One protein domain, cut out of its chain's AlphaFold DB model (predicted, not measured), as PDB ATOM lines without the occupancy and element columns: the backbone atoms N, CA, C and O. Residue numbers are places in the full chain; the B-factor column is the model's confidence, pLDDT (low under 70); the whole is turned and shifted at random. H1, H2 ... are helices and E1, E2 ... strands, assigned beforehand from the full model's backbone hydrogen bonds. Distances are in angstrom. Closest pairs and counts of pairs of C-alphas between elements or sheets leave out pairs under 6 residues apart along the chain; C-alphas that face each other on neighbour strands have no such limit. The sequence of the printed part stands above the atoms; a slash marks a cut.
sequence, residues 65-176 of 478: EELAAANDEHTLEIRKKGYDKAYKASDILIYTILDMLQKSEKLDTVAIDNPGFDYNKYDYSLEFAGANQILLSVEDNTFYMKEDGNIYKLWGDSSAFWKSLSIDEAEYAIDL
ATOM      1  N   GLU A  65     -21.872  -8.320  11.123       86.44
ATOM      2  CA  GLU A  65     -22.546  -8.969   9.995       86.44
ATOM      3  C   GLU A  65     -22.275  -8.230   8.671       86.44
ATOM      4  O   GLU A  65     -21.973  -8.869   7.666       86.44
ATOM      5  N   GLU A  66     -22.304  -6.890   8.668       87.44
ATOM      6  CA  GLU A  66     -21.942  -6.080   7.496       87.44
ATOM      7  C   GLU A  66     -20.468  -6.257   7.109       87.44
ATOM      8  O   GLU A  66     -20.162  -6.394   5.925       87.44
ATOM      9  N   LEU A  67     -19.560  -6.280   8.092       87.19
ATOM     10  CA  LEU A  67     -18.138  -6.542   7.856       87.19
ATOM     11  C   LEU A  67     -17.922  -7.955   7.294       87.19
ATOM     12  O   LEU A  67     -17.161  -8.134   6.351       87.19
ATOM     13  N   ALA A  68     -18.596  -8.953   7.861       81.12
ATOM     14  CA  ALA A  68     -18.470 -10.351   7.473       81.12
ATOM     15  C   ALA A  68     -19.067 -10.651   6.090       81.12
ATOM     16  O   ALA A  68     -18.609 -11.580   5.429       81.12
ATOM     17  N   ALA A  69     -20.086  -9.902   5.666       76.31
ATOM     18  CA  ALA A  69     -20.715 -10.038   4.353       76.31
ATOM     19  C   ALA A  69     -19.998  -9.243   3.247       76.31
ATOM     20  O   ALA A  69     -20.360  -9.360   2.074       76.31
ATOM     21  N   ALA A  70     -19.027  -8.398   3.606       75.31
ATOM     22  CA  ALA A  70     -18.299  -7.587   2.648       75.31
ATOM     23  C   ALA A  70     -17.350  -8.450   1.806       75.31
ATOM     24  O   ALA A  70     -16.567  -9.238   2.327       75.31
ATOM     25  N   ASN A  71     -17.379  -8.235   0.492       65.25
ATOM     26  CA  ASN A  71     -16.471  -8.874  -0.464       65.25
ATOM     27  C   ASN A  71     -15.269  -7.970  -0.800       65.25
ATOM     28  O   ASN A  71     -14.739  -8.031  -1.911       65.25
ATOM     29  N   ASP A  72     -14.892  -7.090   0.127       66.88
ATOM     30  CA  ASP A  72     -13.881  -6.057  -0.085       66.88
ATOM     31  C   ASP A  72     -12.499  -6.509   0.413       66.88
ATOM     32  O   ASP A  72     -12.366  -7.350   1.301       66.88
ATOM     33  N   GLU A  73     -11.437  -5.914  -0.135       71.56
ATOM     34  CA  GLU A  73     -10.097  -6.065   0.430       71.56
ATOM     35  C   GLU A  73     -10.040  -5.395   1.809       71.56
ATOM     36  O   GLU A  73     -10.215  -4.179   1.953       71.56
ATOM     37  N   HIS A  74      -9.759  -6.189   2.840       80.50
ATOM     38  CA  HIS A  74      -9.619  -5.695   4.200       80.50
ATOM     39  C   HIS A  74      -8.155  -5.403   4.529       80.50
ATOM     40  O   HIS A  74      -7.243  -6.119   4.131       80.50
ATOM     41  N   THR A  75      -7.929  -4.366   5.334       90.38
ATOM     42  CA  THR A  75      -6.686  -4.229   6.102       90.38
ATOM     43  C   THR A  75      -7.026  -4.317   7.582       90.38
ATOM     44  O   THR A  75      -8.100  -3.868   7.991       90.38
ATOM     45  N   LEU A  76      -6.131  -4.912   8.369       94.25
ATOM     46  CA  LEU A  76      -6.320  -5.145   9.798       94.25
ATOM     47  C   LEU A  76      -5.081  -4.709  10.572       94.25
ATOM     48  O   LEU A  76      -3.961  -5.134  10.268       94.25
ATOM     49  N   GLU A  77      -5.308  -3.927  11.618       97.12
ATOM     50  CA  GLU A  77      -4.333  -3.702  12.678       97.12
ATOM     51  C   GLU A  77      -4.750  -4.448  13.950       97.12
ATOM     52  O   GLU A  77      -5.913  -4.426  14.358       97.12
ATOM     53  N   ILE A  78      -3.786  -5.114  14.586       97.31
ATOM     54  CA  ILE A  78      -3.984  -5.892  15.812       97.31
ATOM     55  C   ILE A  78      -3.212  -5.219  16.943       97.31
ATOM     56  O   ILE A  78      -2.003  -4.999  16.847       97.31
ATOM     57  N   ARG A  79      -3.897  -4.923  18.050       95.56
ATOM     58  CA  ARG A  79      -3.290  -4.375  19.271       95.56
ATOM     59  C   ARG A  79      -3.577  -5.291  20.451       95.56
ATOM     60  O   ARG A  79      -4.734  -5.538  20.777       95.56
ATOM     61  N   LYS A  80      -2.532  -5.756  21.135       93.19
ATOM     62  CA  LYS A  80      -2.676  -6.480  22.404       93.19
ATOM     63  C   LYS A  80      -3.024  -5.506  23.531       93.19
ATOM     64  O   LYS A  80      -2.453  -4.418  23.616       93.19
ATOM     65  N   LYS A  81      -3.940  -5.882  24.421       91.31
ATOM     66  CA  LYS A  81      -4.336  -5.037  25.552       91.31
ATOM     67  C   LYS A  81      -3.132  -4.686  26.428       91.31
ATOM     68  O   LYS A  81      -2.330  -5.548  26.785       91.31
ATOM     69  N   GLY A  82      -3.030  -3.408  26.793       87.06
ATOM     70  CA  GLY A  82      -1.927  -2.873  27.597       87.06
ATOM     71  C   GLY A  82      -0.645  -2.586  26.809       87.06
ATOM     72  O   GLY A  82       0.338  -2.174  27.415       87.06
ATOM     73  N   TYR A  83      -0.649  -2.791  25.488       87.19
ATOM     74  CA  TYR A  83       0.450  -2.426  24.600       87.19
ATOM     75  C   TYR A  83       0.057  -1.174  23.812       87.19
ATOM     76  O   TYR A  83      -1.055  -1.083  23.292       87.19
ATOM     77  N   ASP A  84       0.986  -0.228  23.690       85.75
ATOM     78  CA  ASP A  84       0.751   1.027  22.961       85.75
ATOM     79  C   ASP A  84       0.830   0.848  21.435       85.75
ATOM     80  O   ASP A  84       0.322   1.669  20.671       85.75
ATOM     81  N   LYS A  85       1.478  -0.229  20.978       91.06
ATOM     82  CA  LYS A  85       1.729  -0.510  19.561       91.06
ATOM     83  C   LYS A  85       0.612  -1.347  18.943       91.06
ATOM     84  O   LYS A  85       0.180  -2.338  19.529       91.06
ATOM     85  N   ALA A  86       0.206  -0.973  17.733       94.31
ATOM     86  CA  ALA A  86      -0.583  -1.814  16.841       94.31
ATOM     87  C   ALA A  86       0.324  -2.398  15.749       94.31
ATOM     88  O   ALA A  86       1.289  -1.749  15.340       94.31
ATOM     89  N   TYR A  87       0.013  -3.614  15.308       97.00
ATOM     90  CA  TYR A  87       0.769  -4.343  14.293       97.00
ATOM     91  C   TYR A  87      -0.121  -4.607  13.088       97.00
ATOM     92  O   TYR A  87      -1.274  -5.014  13.241       97.00
ATOM     93  N   LYS A  88       0.414  -4.399  11.888       97.19
ATOM     94  CA  LYS A  88      -0.294  -4.666  10.639       97.19
ATOM     95  C   LYS A  88      -0.300  -6.167  10.355       97.19
ATOM     96  O   LYS A  88       0.764  -6.781  10.284       97.19
ATOM     97  N   ALA A  89      -1.483  -6.746  10.180       94.88
ATOM     98  CA  ALA A  89      -1.621  -8.150   9.813       94.88
ATOM     99  C   ALA A  89      -1.261  -8.386   8.334       94.88
ATOM    100  O   ALA A  89      -1.511  -7.527   7.482       94.88
ATOM    101  N   SER A  90      -0.691  -9.552   8.029       91.06
ATOM    102  CA  SER A  90      -0.560 -10.042   6.650       91.06
ATOM    103  C   SER A  90      -1.931 -10.360   6.038       91.06
ATOM    104  O   SER A  90      -2.874 -10.667   6.767       91.06
ATOM    105  N   ASP A  91      -2.034 -10.377   4.705       85.19
ATOM    106  CA  ASP A  91      -3.273 -10.757   4.004       85.19
ATOM    107  C   ASP A  91      -3.801 -12.125   4.481       85.19
ATOM    108  O   ASP A  91      -4.980 -12.283   4.779       85.19
ATOM    109  N   ILE A  92      -2.914 -13.113   4.639       83.81
ATOM    110  CA  ILE A  92      -3.292 -14.472   5.060       83.81
ATOM    111  C   ILE A  92      -3.855 -14.466   6.491       83.81
ATOM    112  O   ILE A  92      -4.848 -15.142   6.779       83.81
ATOM    113  N   LEU A  93      -3.242 -13.694   7.394       88.31
ATOM    114  CA  LEU A  93      -3.710 -13.573   8.771       88.31
ATOM    115  C   LEU A  93      -5.065 -12.855   8.845       88.31
ATOM    116  O   LEU A  93      -5.914 -13.256   9.639       88.31
ATOM    117  N   ILE A  94      -5.287 -11.842   8.001       88.00
ATOM    118  CA  ILE A  94      -6.566 -11.122   7.897       88.00
ATOM    119  C   ILE A  94      -7.698 -12.097   7.597       88.00
ATOM    120  O   ILE A  94      -8.663 -12.164   8.361       88.00
ATOM    121  N   TYR A  95      -7.555 -12.883   6.527       81.38
ATOM    122  CA  TYR A  95      -8.580 -13.846   6.138       81.38
ATOM    123  C   TYR A  95      -8.775 -14.915   7.202       81.38
ATOM    124  O   TYR A  95      -9.911 -15.218   7.528       81.38
ATOM    125  N   THR A  96      -7.700 -15.412   7.816       84.00
ATOM    126  CA  THR A  96      -7.804 -16.422   8.880       84.00
ATOM    127  C   THR A  96      -8.547 -15.902  10.115       84.00
ATOM    128  O   THR A  96      -9.354 -16.623  10.696       84.00
ATOM    129  N   ILE A  97      -8.325 -14.647  10.519       89.56
ATOM    130  CA  ILE A  97      -9.045 -14.051  11.652       89.56
ATOM    131  C   ILE A  97     -10.517 -13.824  11.301       89.56
ATOM    132  O   ILE A  97     -11.375 -14.199  12.096       89.56
ATOM    133  N   LEU A  98     -10.831 -13.247  10.135       85.81
ATOM    134  CA  LEU A  98     -12.226 -13.052   9.706       85.81
ATOM    135  C   LEU A  98     -12.991 -14.376   9.673       85.81
ATOM    136  O   LEU A  98     -14.076 -14.485  10.233       85.81
ATOM    137  N   ASP A  99     -12.367 -15.391   9.096       80.88
ATOM    138  CA  ASP A  99     -12.845 -16.761   8.984       80.88
ATOM    139  C   ASP A  99     -13.140 -17.417  10.350       80.88
ATOM    140  O   ASP A  99     -14.156 -18.099  10.521       80.88
ATOM    141  N   MET A 100     -12.297 -17.158  11.357       87.19
ATOM    142  CA  MET A 100     -12.548 -17.562  12.744       87.19
ATOM    143  C   MET A 100     -13.706 -16.782  13.377       87.19
ATOM    144  O   MET A 100     -14.579 -17.391  13.991       87.19
ATOM    145  N   LEU A 101     -13.737 -15.451  13.226       89.62
ATOM    146  CA  LEU A 101     -14.790 -14.597  13.792       89.62
ATOM    147  C   LEU A 101     -16.171 -14.946  13.222       89.62
ATOM    148  O   LEU A 101     -17.157 -14.946  13.953       89.62
ATOM    149  N   GLN A 102     -16.250 -15.277  11.933       83.31
ATOM    150  CA  GLN A 102     -17.486 -15.673  11.251       83.31
ATOM    151  C   GLN A 102     -18.053 -17.000  11.769       83.31
ATOM    152  O   GLN A 102     -19.247 -17.250  11.649       83.31
ATOM    153  N   LYS A 103     -17.225 -17.835  12.403       82.44
ATOM    154  CA  LYS A 103     -17.646 -19.069  13.082       82.44
ATOM    155  C   LYS A 103     -17.917 -18.773  14.541       82.44
ATOM    156  O   LYS A 103     -17.305 -19.340  15.449       82.44
ATOM    157  N   SER A 104     -18.825 -17.838  14.746       87.12
ATOM    158  CA  SER A 104     -19.323 -17.494  16.056       87.12
ATOM    159  C   SER A 104     -20.832 -17.576  16.084       87.12
ATOM    160  O   SER A 104     -21.510 -17.370  15.082       87.12
ATOM    161  N   GLU A 105     -21.354 -17.888  17.258       86.19
ATOM    162  CA  GLU A 105     -22.766 -17.732  17.547       86.19
ATOM    163  C   GLU A 105     -22.982 -16.380  18.219       86.19
ATOM    164  O   GLU A 105     -22.225 -15.964  19.105       86.19
ATOM    165  N   LYS A 106     -24.025 -15.678  17.788       87.19
ATOM    166  CA  LYS A 106     -24.520 -14.511  18.503       87.19
ATOM    167  C   LYS A 106     -25.146 -14.990  19.809       87.19
ATOM    168  O   LYS A 106     -25.998 -15.870  19.799       87.19
ATOM    169  N   LEU A 107     -24.728 -14.407  20.926       83.00
ATOM    170  CA  LEU A 107     -25.334 -14.689  22.220       83.00
ATOM    171  C   LEU A 107     -26.651 -13.921  22.352       83.00
ATOM    172  O   LEU A 107     -26.721 -12.743  22.001       83.00
ATOM    173  N   ASP A 108     -27.651 -14.551  22.968       66.44
ATOM    174  CA  ASP A 108     -28.959 -13.940  23.265       66.44
ATOM    175  C   ASP A 108     -28.878 -12.767  24.263       66.44
ATOM    176  O   ASP A 108     -29.873 -12.110  24.572       66.44
ATOM    177  N   THR A 109     -27.684 -12.460  24.775       62.44
ATOM    178  CA  THR A 109     -27.427 -11.280  25.599       62.44
ATOM    179  C   THR A 109     -26.933 -10.112  24.753       62.44
ATOM    180  O   THR A 109     -25.862 -10.182  24.147       62.44
ATOM    181  N   VAL A 110     -27.655  -8.994  24.802       61.06
ATOM    182  CA  VAL A 110     -27.212  -7.710  24.243       61.06
ATOM    183  C   VAL A 110     -26.166  -7.093  25.177       61.06
ATOM    184  O   VAL A 110     -26.398  -6.958  26.380       61.06
ATOM    185  N   ALA A 111     -25.013  -6.688  24.638       58.16
ATOM    186  CA  ALA A 111     -23.914  -6.093  25.406       58.16
ATOM    187  C   ALA A 111     -24.330  -4.811  26.146       58.16
ATOM    188  O   ALA A 111     -23.764  -4.461  27.182       58.16
ATOM    189  N   ILE A 112     -25.299  -4.082  25.591       53.31
ATOM    190  CA  ILE A 112     -25.751  -2.774  26.081       53.31
ATOM    191  C   ILE A 112     -26.580  -2.913  27.371       53.31
ATOM    192  O   ILE A 112     -26.525  -2.018  28.211       53.31
ATOM    193  N   ASP A 113     -27.239  -4.059  27.579       54.19
ATOM    194  CA  ASP A 113     -28.167  -4.290  28.698       54.19
ATOM    195  C   ASP A 113     -27.726  -5.416  29.651       54.19
ATOM    196  O   ASP A 113     -28.469  -5.789  30.562       54.19
ATOM    197  N   ASN A 114     -26.516  -5.964  29.486       56.47
ATOM    198  CA  ASN A 114     -25.995  -7.014  30.358       56.47
ATOM    199  C   ASN A 114     -25.091  -6.426  31.465       56.47
ATOM    200  O   ASN A 114     -23.915  -6.158  31.210       56.47
ATOM    201  N   PRO A 115     -25.572  -6.273  32.718       54.44
ATOM    202  CA  PRO A 115     -24.774  -5.730  33.821       54.44
ATOM    203  C   PRO A 115     -23.581  -6.616  34.222       54.44
ATOM    204  O   PRO A 115     -22.730  -6.172  34.990       54.44
ATOM    205  N   GLY A 116     -23.514  -7.859  33.729       61.81
ATOM    206  CA  GLY A 116     -22.372  -8.757  33.902       61.81
ATOM    207  C   GLY A 116     -21.321  -8.669  32.790       61.81
ATOM    208  O   GLY A 116     -20.286  -9.325  32.900       61.81
ATOM    209  N   PHE A 117     -21.562  -7.893  31.726       67.19
ATOM    210  CA  PHE A 117     -20.627  -7.759  30.613       67.19
ATOM    211  C   PHE A 117     -19.605  -6.644  30.869       67.19
ATOM    212  O   PHE A 117     -19.957  -5.474  31.019       67.19
ATOM    213  N   ASP A 118     -18.321  -7.003  30.900       74.31
ATOM    214  CA  ASP A 118     -17.223  -6.053  31.069       74.31
ATOM    215  C   ASP A 118     -16.538  -5.776  29.728       74.31
ATOM    216  O   ASP A 118     -15.731  -6.567  29.246       74.31
ATOM    217  N   TYR A 119     -16.800  -4.594  29.168       73.56
ATOM    218  CA  TYR A 119     -16.137  -4.067  27.968       73.56
ATOM    219  C   TYR A 119     -14.606  -3.949  28.115       73.56
ATOM    220  O   TYR A 119     -13.877  -3.775  27.139       73.56
ATOM    221  N   ASN A 120     -14.069  -4.021  29.332       79.88
ATOM    222  CA  ASN A 120     -12.629  -4.044  29.547       79.88
ATOM    223  C   ASN A 120     -12.061  -5.460  29.522       79.88
ATOM    224  O   ASN A 120     -10.839  -5.599  29.499       79.88
ATOM    225  N   LYS A 121     -12.880  -6.511  29.509       85.69
ATOM    226  CA  LYS A 121     -12.422  -7.900  29.495       85.69
ATOM    227  C   LYS A 121     -12.166  -8.367  28.058       85.69
ATOM    228  O   LYS A 121     -12.968  -9.065  27.458       85.69
ATOM    229  N   TYR A 122     -11.038  -7.926  27.501       92.69
ATOM    230  CA  TYR A 122     -10.518  -8.345  26.198       92.69
ATOM    231  C   TYR A 122      -8.994  -8.526  26.261       92.69
ATOM    232  O   TYR A 122      -8.329  -7.944  27.120       92.69
ATOM    233  N   ASP A 123      -8.440  -9.288  25.324       95.50
ATOM    234  CA  ASP A 123      -7.005  -9.528  25.144       95.50
ATOM    235  C   ASP A 123      -6.453  -8.798  23.917       95.50
ATOM    236  O   ASP A 123      -5.339  -8.268  23.955       95.50
ATOM    237  N   TYR A 124      -7.242  -8.734  22.840       96.00
ATOM    238  CA  TYR A 124      -6.859  -8.112  21.575       96.00
ATOM    239  C   TYR A 124      -7.925  -7.134  21.084       96.00
ATOM    240  O   TYR A 124      -9.126  -7.351  21.228       96.00
ATOM    241  N   SER A 125      -7.458  -6.049  20.483       95.88
ATOM    242  CA  SER A 125      -8.241  -5.120  19.684       95.88
ATOM    243  C   SER A 125      -7.926  -5.358  18.216       95.88
ATOM    244  O   SER A 125      -6.756  -5.308  17.834       95.88
ATOM    245  N   LEU A 126      -8.963  -5.548  17.408       97.00
ATOM    246  CA  LEU A 126      -8.886  -5.742  15.966       97.00
ATOM    247  C   LEU A 126      -9.517  -4.524  15.278       97.00
ATOM    248  O   LEU A 126     -10.685  -4.205  15.503       97.00
ATOM    249  N   GLU A 127      -8.729  -3.821  14.472       95.50
ATOM    250  CA  GLU A 127      -9.130  -2.595  13.779       95.50
ATOM    251  C   GLU A 127      -9.150  -2.859  12.267       95.50
ATOM    252  O   GLU A 127      -8.150  -2.675  11.571       95.50
ATOM    253  N   PHE A 128     -10.294  -3.337  11.764       93.19
ATOM    254  CA  PHE A 128     -10.529  -3.490  10.328       93.19
ATOM    255  C   PHE A 128     -10.798  -2.126   9.691       93.19
ATOM    256  O   PHE A 128     -11.599  -1.331  10.189       93.19
ATOM    257  N   ALA A 129     -10.156  -1.843   8.558       90.69
ATOM    258  CA  ALA A 129     -10.381  -0.587   7.854       90.69
ATOM    259  C   ALA A 129     -11.857  -0.417   7.456       90.69
ATOM    260  O   ALA A 129     -12.415  -1.229   6.727       90.69
ATOM    261  N   GLY A 130     -12.468   0.681   7.911       88.31
ATOM    262  CA  GLY A 130     -13.866   1.007   7.615       88.31
ATOM    263  C   GLY A 130     -14.887   0.381   8.569       88.31
ATOM    264  O   GLY A 130     -16.071   0.664   8.403       88.31
ATOM    265  N   ALA A 131     -14.459  -0.403   9.562       91.12
ATOM    266  CA  ALA A 131     -15.325  -0.982  10.585       91.12
ATOM    267  C   ALA A 131     -15.078  -0.367  11.967       91.12
ATOM    268  O   ALA A 131     -14.044   0.257  12.226       91.12
ATOM    269  N   ASN A 132     -16.025  -0.589  12.875       91.62
ATOM    270  CA  ASN A 132     -15.815  -0.328  14.291       91.62
ATOM    271  C   ASN A 132     -14.812  -1.328  14.893       91.62
ATOM    272  O   ASN A 132     -14.659  -2.458  14.432       91.62
ATOM    273  N   GLN A 133     -14.120  -0.903  15.953       92.69
ATOM    274  CA  GLN A 133     -13.145  -1.739  16.659       92.69
ATOM    275  C   GLN A 133     -13.814  -2.996  17.224       92.69
ATOM    276  O   GLN A 133     -14.821  -2.897  17.930       92.69
ATOM    277  N   ILE A 134     -13.205  -4.155  16.978       95.19
ATOM    278  CA  ILE A 134     -13.588  -5.425  17.594       95.19
ATOM    279  C   ILE A 134     -12.687  -5.678  18.797       95.19
ATOM    280  O   ILE A 134     -11.464  -5.566  18.712       95.19
ATOM    281  N   LEU A 135     -13.294  -6.015  19.927       94.62
ATOM    282  CA  LEU A 135     -12.606  -6.339  21.169       94.62
ATOM    283  C   LEU A 135     -12.823  -7.824  21.462       94.62
ATOM    284  O   LEU A 135     -13.952  -8.272  21.648       94.62
ATOM    285  N   LEU A 136     -11.726  -8.578  21.440       95.69
ATOM    286  CA  LEU A 136     -11.696 -10.034  21.533       95.69
ATOM    287  C   LEU A 136     -11.115 -10.471  22.879       95.69
ATOM    288  O   LEU A 136      -9.972 -10.135  23.194       95.69
ATOM    289  N   SER A 137     -11.874 -11.268  23.626       93.94
ATOM    290  CA  SER A 137     -11.429 -12.023  24.800       93.94
ATOM    291  C   SER A 137     -11.053 -13.438  24.370       93.94
ATOM    292  O   SER A 137     -11.909 -14.225  23.965       93.94
ATOM    293  N   VAL A 138      -9.767 -13.767  24.446       93.19
ATOM    294  CA  VAL A 138      -9.259 -15.114  24.162       93.19
ATOM    295  C   VAL A 138      -9.605 -16.050  25.310       93.19
ATOM    296  O   VAL A 138     -10.003 -17.184  25.068       93.19
ATOM    297  N   GLU A 139      -9.520 -15.563  26.552       88.62
ATOM    298  CA  GLU A 139      -9.896 -16.337  27.740       88.62
ATOM    299  C   GLU A 139     -11.376 -16.744  27.710       88.62
ATOM    300  O   GLU A 139     -11.707 -17.906  27.944       88.62
ATOM    301  N   ASP A 140     -12.268 -15.805  27.383       87.94
ATOM    302  CA  ASP A 140     -13.704 -16.091  27.319       87.94
ATOM    303  C   ASP A 140     -14.145 -16.622  25.960       87.94
ATOM    304  O   ASP A 140     -15.298 -17.023  25.818       87.94
ATOM    305  N   ASN A 141     -13.262 -16.648  24.962       91.12
ATOM    306  CA  ASN A 141     -13.574 -17.035  23.592       91.12
ATOM    307  C   ASN A 141     -14.751 -16.238  22.991       91.12
ATOM    308  O   ASN A 141     -15.591 -16.791  22.278       91.12
ATOM    309  N   THR A 142     -14.855 -14.956  23.337       92.38
ATOM    310  CA  THR A 142     -15.920 -14.049  22.895       92.38
ATOM    311  C   THR A 142     -15.337 -12.805  22.256       92.38
ATOM    312  O   THR A 142     -14.238 -12.368  22.596       92.38
ATOM    313  N   PHE A 143     -16.094 -12.184  21.360       93.62
ATOM    314  CA  PHE A 143     -15.786 -10.848  20.875       93.62
ATOM    315  C   PHE A 143     -17.041  -9.994  20.786       93.62
ATOM    316  O   PHE A 143     -18.169 -10.486  20.780       93.62
ATOM    317  N   TYR A 144     -16.828  -8.693  20.692       92.00
ATOM    318  CA  TYR A 144     -17.873  -7.750  20.339       92.00
ATOM    319  C   TYR A 144     -17.279  -6.646  19.481       92.00
ATOM    320  O   TYR A 144     -16.141  -6.213  19.689       92.00
ATOM    321  N   MET A 145     -18.060  -6.172  18.520       92.12
ATOM    322  CA  MET A 145     -17.725  -4.964  17.789       92.12
ATOM    323  C   MET A 145     -18.347  -3.767  18.503       92.12
ATOM    324  O   MET A 145     -19.508  -3.810  18.917       92.12
ATOM    325  N   LYS A 146     -17.579  -2.694  18.693       88.12
ATOM    326  CA  LYS A 146     -18.104  -1.475  19.315       88.12
ATOM    327  C   LYS A 146     -19.346  -0.991  18.563       88.12
ATOM    328  O   LYS A 146     -19.345  -0.946  17.339       88.12
ATOM    329  N   GLU A 147     -20.372  -0.615  19.326       84.56
ATOM    330  CA  GLU A 147     -21.663  -0.092  18.842       84.56
ATOM    331  C   GLU A 147     -22.580  -1.100  18.119       84.56
ATOM    332  O   GLU A 147     -23.730  -0.760  17.864       84.56
ATOM    333  N   ASP A 148     -22.144  -2.341  17.875       85.00
ATOM    334  CA  ASP A 148     -22.979  -3.399  17.269       85.00
ATOM    335  C   ASP A 148     -24.062  -3.922  18.237       85.00
ATOM    336  O   ASP A 148     -25.060  -4.515  17.845       85.00
ATOM    337  N   GLY A 149     -23.871  -3.721  19.546       81.38
ATOM    338  CA  GLY A 149     -24.792  -4.179  20.596       81.38
ATOM    339  C   GLY A 149     -24.796  -5.696  20.828       81.38
ATOM    340  O   GLY A 149     -25.281  -6.147  21.864       81.38
ATOM    341  N   ASN A 150     -24.200  -6.476  19.928       87.12
ATOM    342  CA  ASN A 150     -24.150  -7.932  19.977       87.12
ATOM    343  C   ASN A 150     -22.843  -8.438  20.606       87.12
ATOM    344  O   ASN A 150     -21.779  -7.835  20.442       87.12
ATOM    345  N   ILE A 151     -22.931  -9.570  21.306       88.94
ATOM    346  CA  ILE A 151     -21.775 -10.344  21.767       88.94
ATOM    347  C   ILE A 151     -21.759 -11.644  20.978       88.94
ATOM    348  O   ILE A 151     -22.791 -12.300  20.843       88.94
ATOM    349  N   TYR A 152     -20.583 -12.028  20.506       90.81
ATOM    350  CA  TYR A 152     -20.375 -13.240  19.733       90.81
ATOM    351  C   TYR A 152     -19.469 -14.194  20.502       90.81
ATOM    352  O   TYR A 152     -18.490 -13.773  21.126       90.81
ATOM    353  N   LYS A 153     -19.780 -15.487  20.461       91.25
ATOM    354  CA  LYS A 153     -18.982 -16.568  21.043       91.25
ATOM    355  C   LYS A 153     -18.364 -17.375  19.913       91.25
ATOM    356  O   LYS A 153     -19.083 -17.922  19.088       91.25
ATOM    357  N   LEU A 154     -17.036 -17.449  19.865       92.06
ATOM    358  CA  LEU A 154     -16.338 -18.265  18.873       92.06
ATOM    359  C   LEU A 154     -16.673 -19.751  19.072       92.06
ATOM    360  O   LEU A 154     -16.818 -20.218  20.205       92.06
ATOM    361  N   TRP A 155     -16.730 -20.495  17.967       90.62
ATOM    362  CA  TRP A 155     -17.098 -21.913  17.928       90.62
ATOM    363  C   TRP A 155     -16.255 -22.800  18.859       90.62
ATOM    364  O   TRP A 155     -16.782 -23.720  19.490       90.62
ATOM    365  N   GLY A 156     -14.951 -22.523  18.964       91.38
ATOM    366  CA  GLY A 156     -14.005 -23.300  19.766       91.38
ATOM    367  C   GLY A 156     -12.861 -22.448  20.308       91.38
ATOM    368  O   GLY A 156     -12.667 -21.321  19.863       91.38
ATOM    369  N   ASP A 157     -12.122 -22.984  21.281       93.69
ATOM    370  CA  ASP A 157     -10.980 -22.330  21.930       93.69
ATOM    371  C   ASP A 157      -9.907 -21.968  20.898       93.69
ATOM    372  O   ASP A 157      -9.336 -22.847  20.252       93.69
ATOM    373  N   SER A 158      -9.626 -20.670  20.781       93.62
ATOM    374  CA  SER A 158      -8.632 -20.097  19.868       93.62
ATOM    375  C   SER A 158      -7.309 -19.726  20.554       93.62
ATOM    376  O   SER A 158      -6.425 -19.125  19.947       93.62
ATOM    377  N   SER A 159      -7.116 -20.081  21.827       93.50
ATOM    378  CA  SER A 159      -5.951 -19.647  22.612       93.50
ATOM    379  C   SER A 159      -4.604 -20.050  22.013       93.50
ATOM    380  O   SER A 159      -3.618 -19.333  22.187       93.50
ATOM    381  N   ALA A 160      -4.531 -21.214  21.361       91.00
ATOM    382  CA  ALA A 160      -3.306 -21.698  20.727       91.00
ATOM    383  C   ALA A 160      -2.917 -20.818  19.532       91.00
ATOM    384  O   ALA A 160      -1.769 -20.383  19.458       91.00
ATOM    385  N   PHE A 161      -3.893 -20.484  18.685       92.50
ATOM    386  CA  PHE A 161      -3.742 -19.589  17.544       92.50
ATOM    387  C   PHE A 161      -3.164 -18.227  17.947       92.50
ATOM    388  O   PHE A 161      -2.129 -17.804  17.442       92.50
ATOM    389  N   TRP A 162      -3.768 -17.553  18.930       93.12
ATOM    390  CA  TRP A 162      -3.307 -16.219  19.344       93.12
ATOM    391  C   TRP A 162      -1.904 -16.218  19.960       93.12
ATOM    392  O   TRP A 162      -1.197 -15.211  19.893       93.12
ATOM    393  N   LYS A 163      -1.489 -17.340  20.560       90.75
ATOM    394  CA  LYS A 163      -0.147 -17.516  21.134       90.75
ATOM    395  C   LYS A 163       0.916 -17.851  20.088       90.75
ATOM    396  O   LYS A 163       2.092 -17.666  20.392       90.75
ATOM    397  N   SER A 164       0.532 -18.354  18.915       90.31
ATOM    398  CA  SER A 164       1.474 -18.773  17.872       90.31
ATOM    399  C   SER A 164       1.807 -17.682  16.853       90.31
ATOM    400  O   SER A 164       2.749 -17.852  16.077       90.31
ATOM    401  N   LEU A 165       1.079 -16.560  16.862       91.50
ATOM    402  CA  LEU A 165       1.316 -15.446  15.942       91.50
ATOM    403  C   LEU A 165       2.756 -14.923  16.039       91.50
ATOM    404  O   LEU A 165       3.290 -14.684  17.125       91.50
ATOM    405  N   SER A 166       3.367 -14.717  14.875       90.31
ATOM    406  CA  SER A 166       4.731 -14.211  14.738       90.31
ATOM    407  C   SER A 166       4.712 -12.692  14.626       90.31
ATOM    408  O   SER A 166       3.994 -12.145  13.791       90.31
ATOM    409  N   ILE A 167       5.496 -12.011  15.463       91.62
ATOM    410  CA  ILE A 167       5.571 -10.546  15.507       91.62
ATOM    411  C   ILE A 167       6.930 -10.087  14.978       91.62
ATOM    412  O   ILE A 167       7.971 -10.481  15.507       91.62
ATOM    413  N   ASP A 168       6.906  -9.211  13.975       92.44
ATOM    414  CA  ASP A 168       8.063  -8.451  13.514       92.44
ATOM    415  C   ASP A 168       8.024  -7.042  14.124       92.44
ATOM    416  O   ASP A 168       7.258  -6.167  13.711       92.44
ATOM    417  N   GLU A 169       8.857  -6.823  15.143       91.94
ATOM    418  CA  GLU A 169       8.974  -5.534  15.834       91.94
ATOM    419  C   GLU A 169       9.611  -4.427  14.981       91.94
ATOM    420  O   GLU A 169       9.417  -3.250  15.291       91.94
ATOM    421  N   ALA A 170      10.394  -4.774  13.954       92.06
ATOM    422  CA  ALA A 170      11.052  -3.790  13.098       92.06
ATOM    423  C   ALA A 170      10.064  -3.215  12.080       92.06
ATOM    424  O   ALA A 170       9.997  -1.997  11.904       92.06
ATOM    425  N   GLU A 171       9.261  -4.089  11.475       91.69
ATOM    426  CA  GLU A 171       8.273  -3.726  10.453       91.69
ATOM    427  C   GLU A 171       6.881  -3.422  11.032       91.69
ATOM    428  O   GLU A 171       5.974  -3.042  10.291       91.69
ATOM    429  N   TYR A 172       6.698  -3.564  12.352       92.88
ATOM    430  CA  TYR A 172       5.392  -3.469  13.017       92.88
ATOM    431  C   TYR A 172       4.353  -4.380  12.346       92.88
ATOM    432  O   TYR A 172       3.210  -3.983  12.110       92.88
ATOM    433  N   ALA A 173       4.763  -5.607  12.028       94.38
ATOM    434  CA  ALA A 173       3.947  -6.582  11.321       94.38
ATOM    435  C   ALA A 173       3.642  -7.797  12.202       94.38
ATOM    436  O   ALA A 173       4.413  -8.153  13.095       94.38
ATOM    437  N   ILE A 174       2.501  -8.431  11.945       94.69
ATOM    438  CA  ILE A 174       2.088  -9.679  12.586       94.69
ATOM    439  C   ILE A 174       1.588 -10.659  11.523       94.69
ATOM    440  O   ILE A 174       0.878 -10.274  10.592       94.69
ATOM    441  N   ASP A 175       1.984 -11.923  11.637       91.44
ATOM    442  CA  ASP A 175       1.672 -12.957  10.648       91.44
ATOM    443  C   ASP A 175       1.457 -14.329  11.307       91.44
ATOM    444  O   ASP A 175       1.781 -14.549  12.480       91.44
ATOM    445  N   LEU A 176       0.917 -15.263  10.527       87.31
ATOM    446  CA  LEU A 176       0.941 -16.682  10.839       87.31
ATOM    447  C   LEU A 176       2.369 -17.231  10.704       87.31
ATOM    448  O   LEU A 176       3.088 -16.861   9.771       87.31
TER     449      LEU A 176
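What this domain is: This is residues 65 to 176 of the 478 residues of an uncharacterized protein of Pseudobacteroides cellulosolvens ATCC 35603 = DSM 2933 (UniProt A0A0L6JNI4). What is the main picture? A strongly twisted sheet of nine strands, curled like part of a barrel, bends round one helix, H2, which lies in its hollow; H1 and H3 are short helices off the sheet. What is it made of? The printed part has 112 residues, with three named helices and nine named strands in the order H1 E1 E2 H2 E3 E4 E5 E6 E7 H3 E8 E9, and its class is mixed, helices and strands. The sheet, of mixed parallel and antiparallel strands, runs E3 E7 E6 E5 E4 E1 E2 E9 E8 and with H2 on one face makes two layers. How large is it? It is compact, with a radius of gyration of the C-alphas of 13.6 A and spans of 42 by 31 by 24 A.

How they stand to each other: Which strands form a meander? E4, residues 124 to 128, E5, residues 134 to 137, E6, residues 142 to 145, and E7, residues 150 to 154, form one, each strand the antiparallel neighbour and hairpin partner of the one before. Within hydrogen-bond range are N 126 and O 134 at 2.8 A, N 137 and O 142 at 2.8 A, and N 143 and O 152 at 2.9 A. How does the sheet go on? Edge strand E3, residues 104 to 110, is antiparallel to E7, with N 153 and O 105 2.8 A apart. E1, residues 76 to 80, is antiparallel to E4, with N 125 and O 79 2.8 A apart, and forms a hairpin with E2, residues 87 to 89, with N 78 and O 87 2.9 A apart. E9, residues 173 to 175, is parallel to E2, with N 174 and O 88 2.9 A apart, and forms a hairpin with edge strand E8, residues 166 to 168, with N 168 and O 173 2.8 A apart. Where are the helices? H2, residues 91 to 102, is on the sheet; its closest C-alphas to E9 are those of Leu 93 and Asp 175, 5.7 A apart, and to E7 those of Leu 101 and Leu 154, 6.5 A apart. H1, residues 65 to 68, is not on the sheet and is close to H2 but not clearly touching, the closest C-alphas being those of Ala 68 and Gln 102, 6.6 A apart. H3, residues 159 to 164, is not on the sheet and is apart from H2. How are the helix backbones formed? In H2 and H3 every O i to N i+4 pair is within hydrogen-bond range; H1 is too short for such a pair.

Where its parts are: How long are the longer elements? From first to last C-alpha, H2 measures 16.7 A, E3 15.0 A, E1 13.2 A, E7 13.0 A and E4 12.7 A. Where are anchor points? H1 begins at C-alpha 65, (-22.546, -8.969, 9.995), H2 begins at C-alpha 91, (-3.273, -10.757, 4.004), and E9 ends at C-alpha 175, (1.672, -12.957, 10.648).

The domain as a whole: How far does it reach? The two C-alphas farthest apart are those of Asp 108 and Ala 170, 42.5 A. Is there a cut or a long link? The printed part has no cut, and the link from E3 to E4, residues 111 to 123, is long. Where is confidence low? Residues 71 to 72 and 108 to 117 have pLDDT under 70, and the mean of the printed part is 86.3.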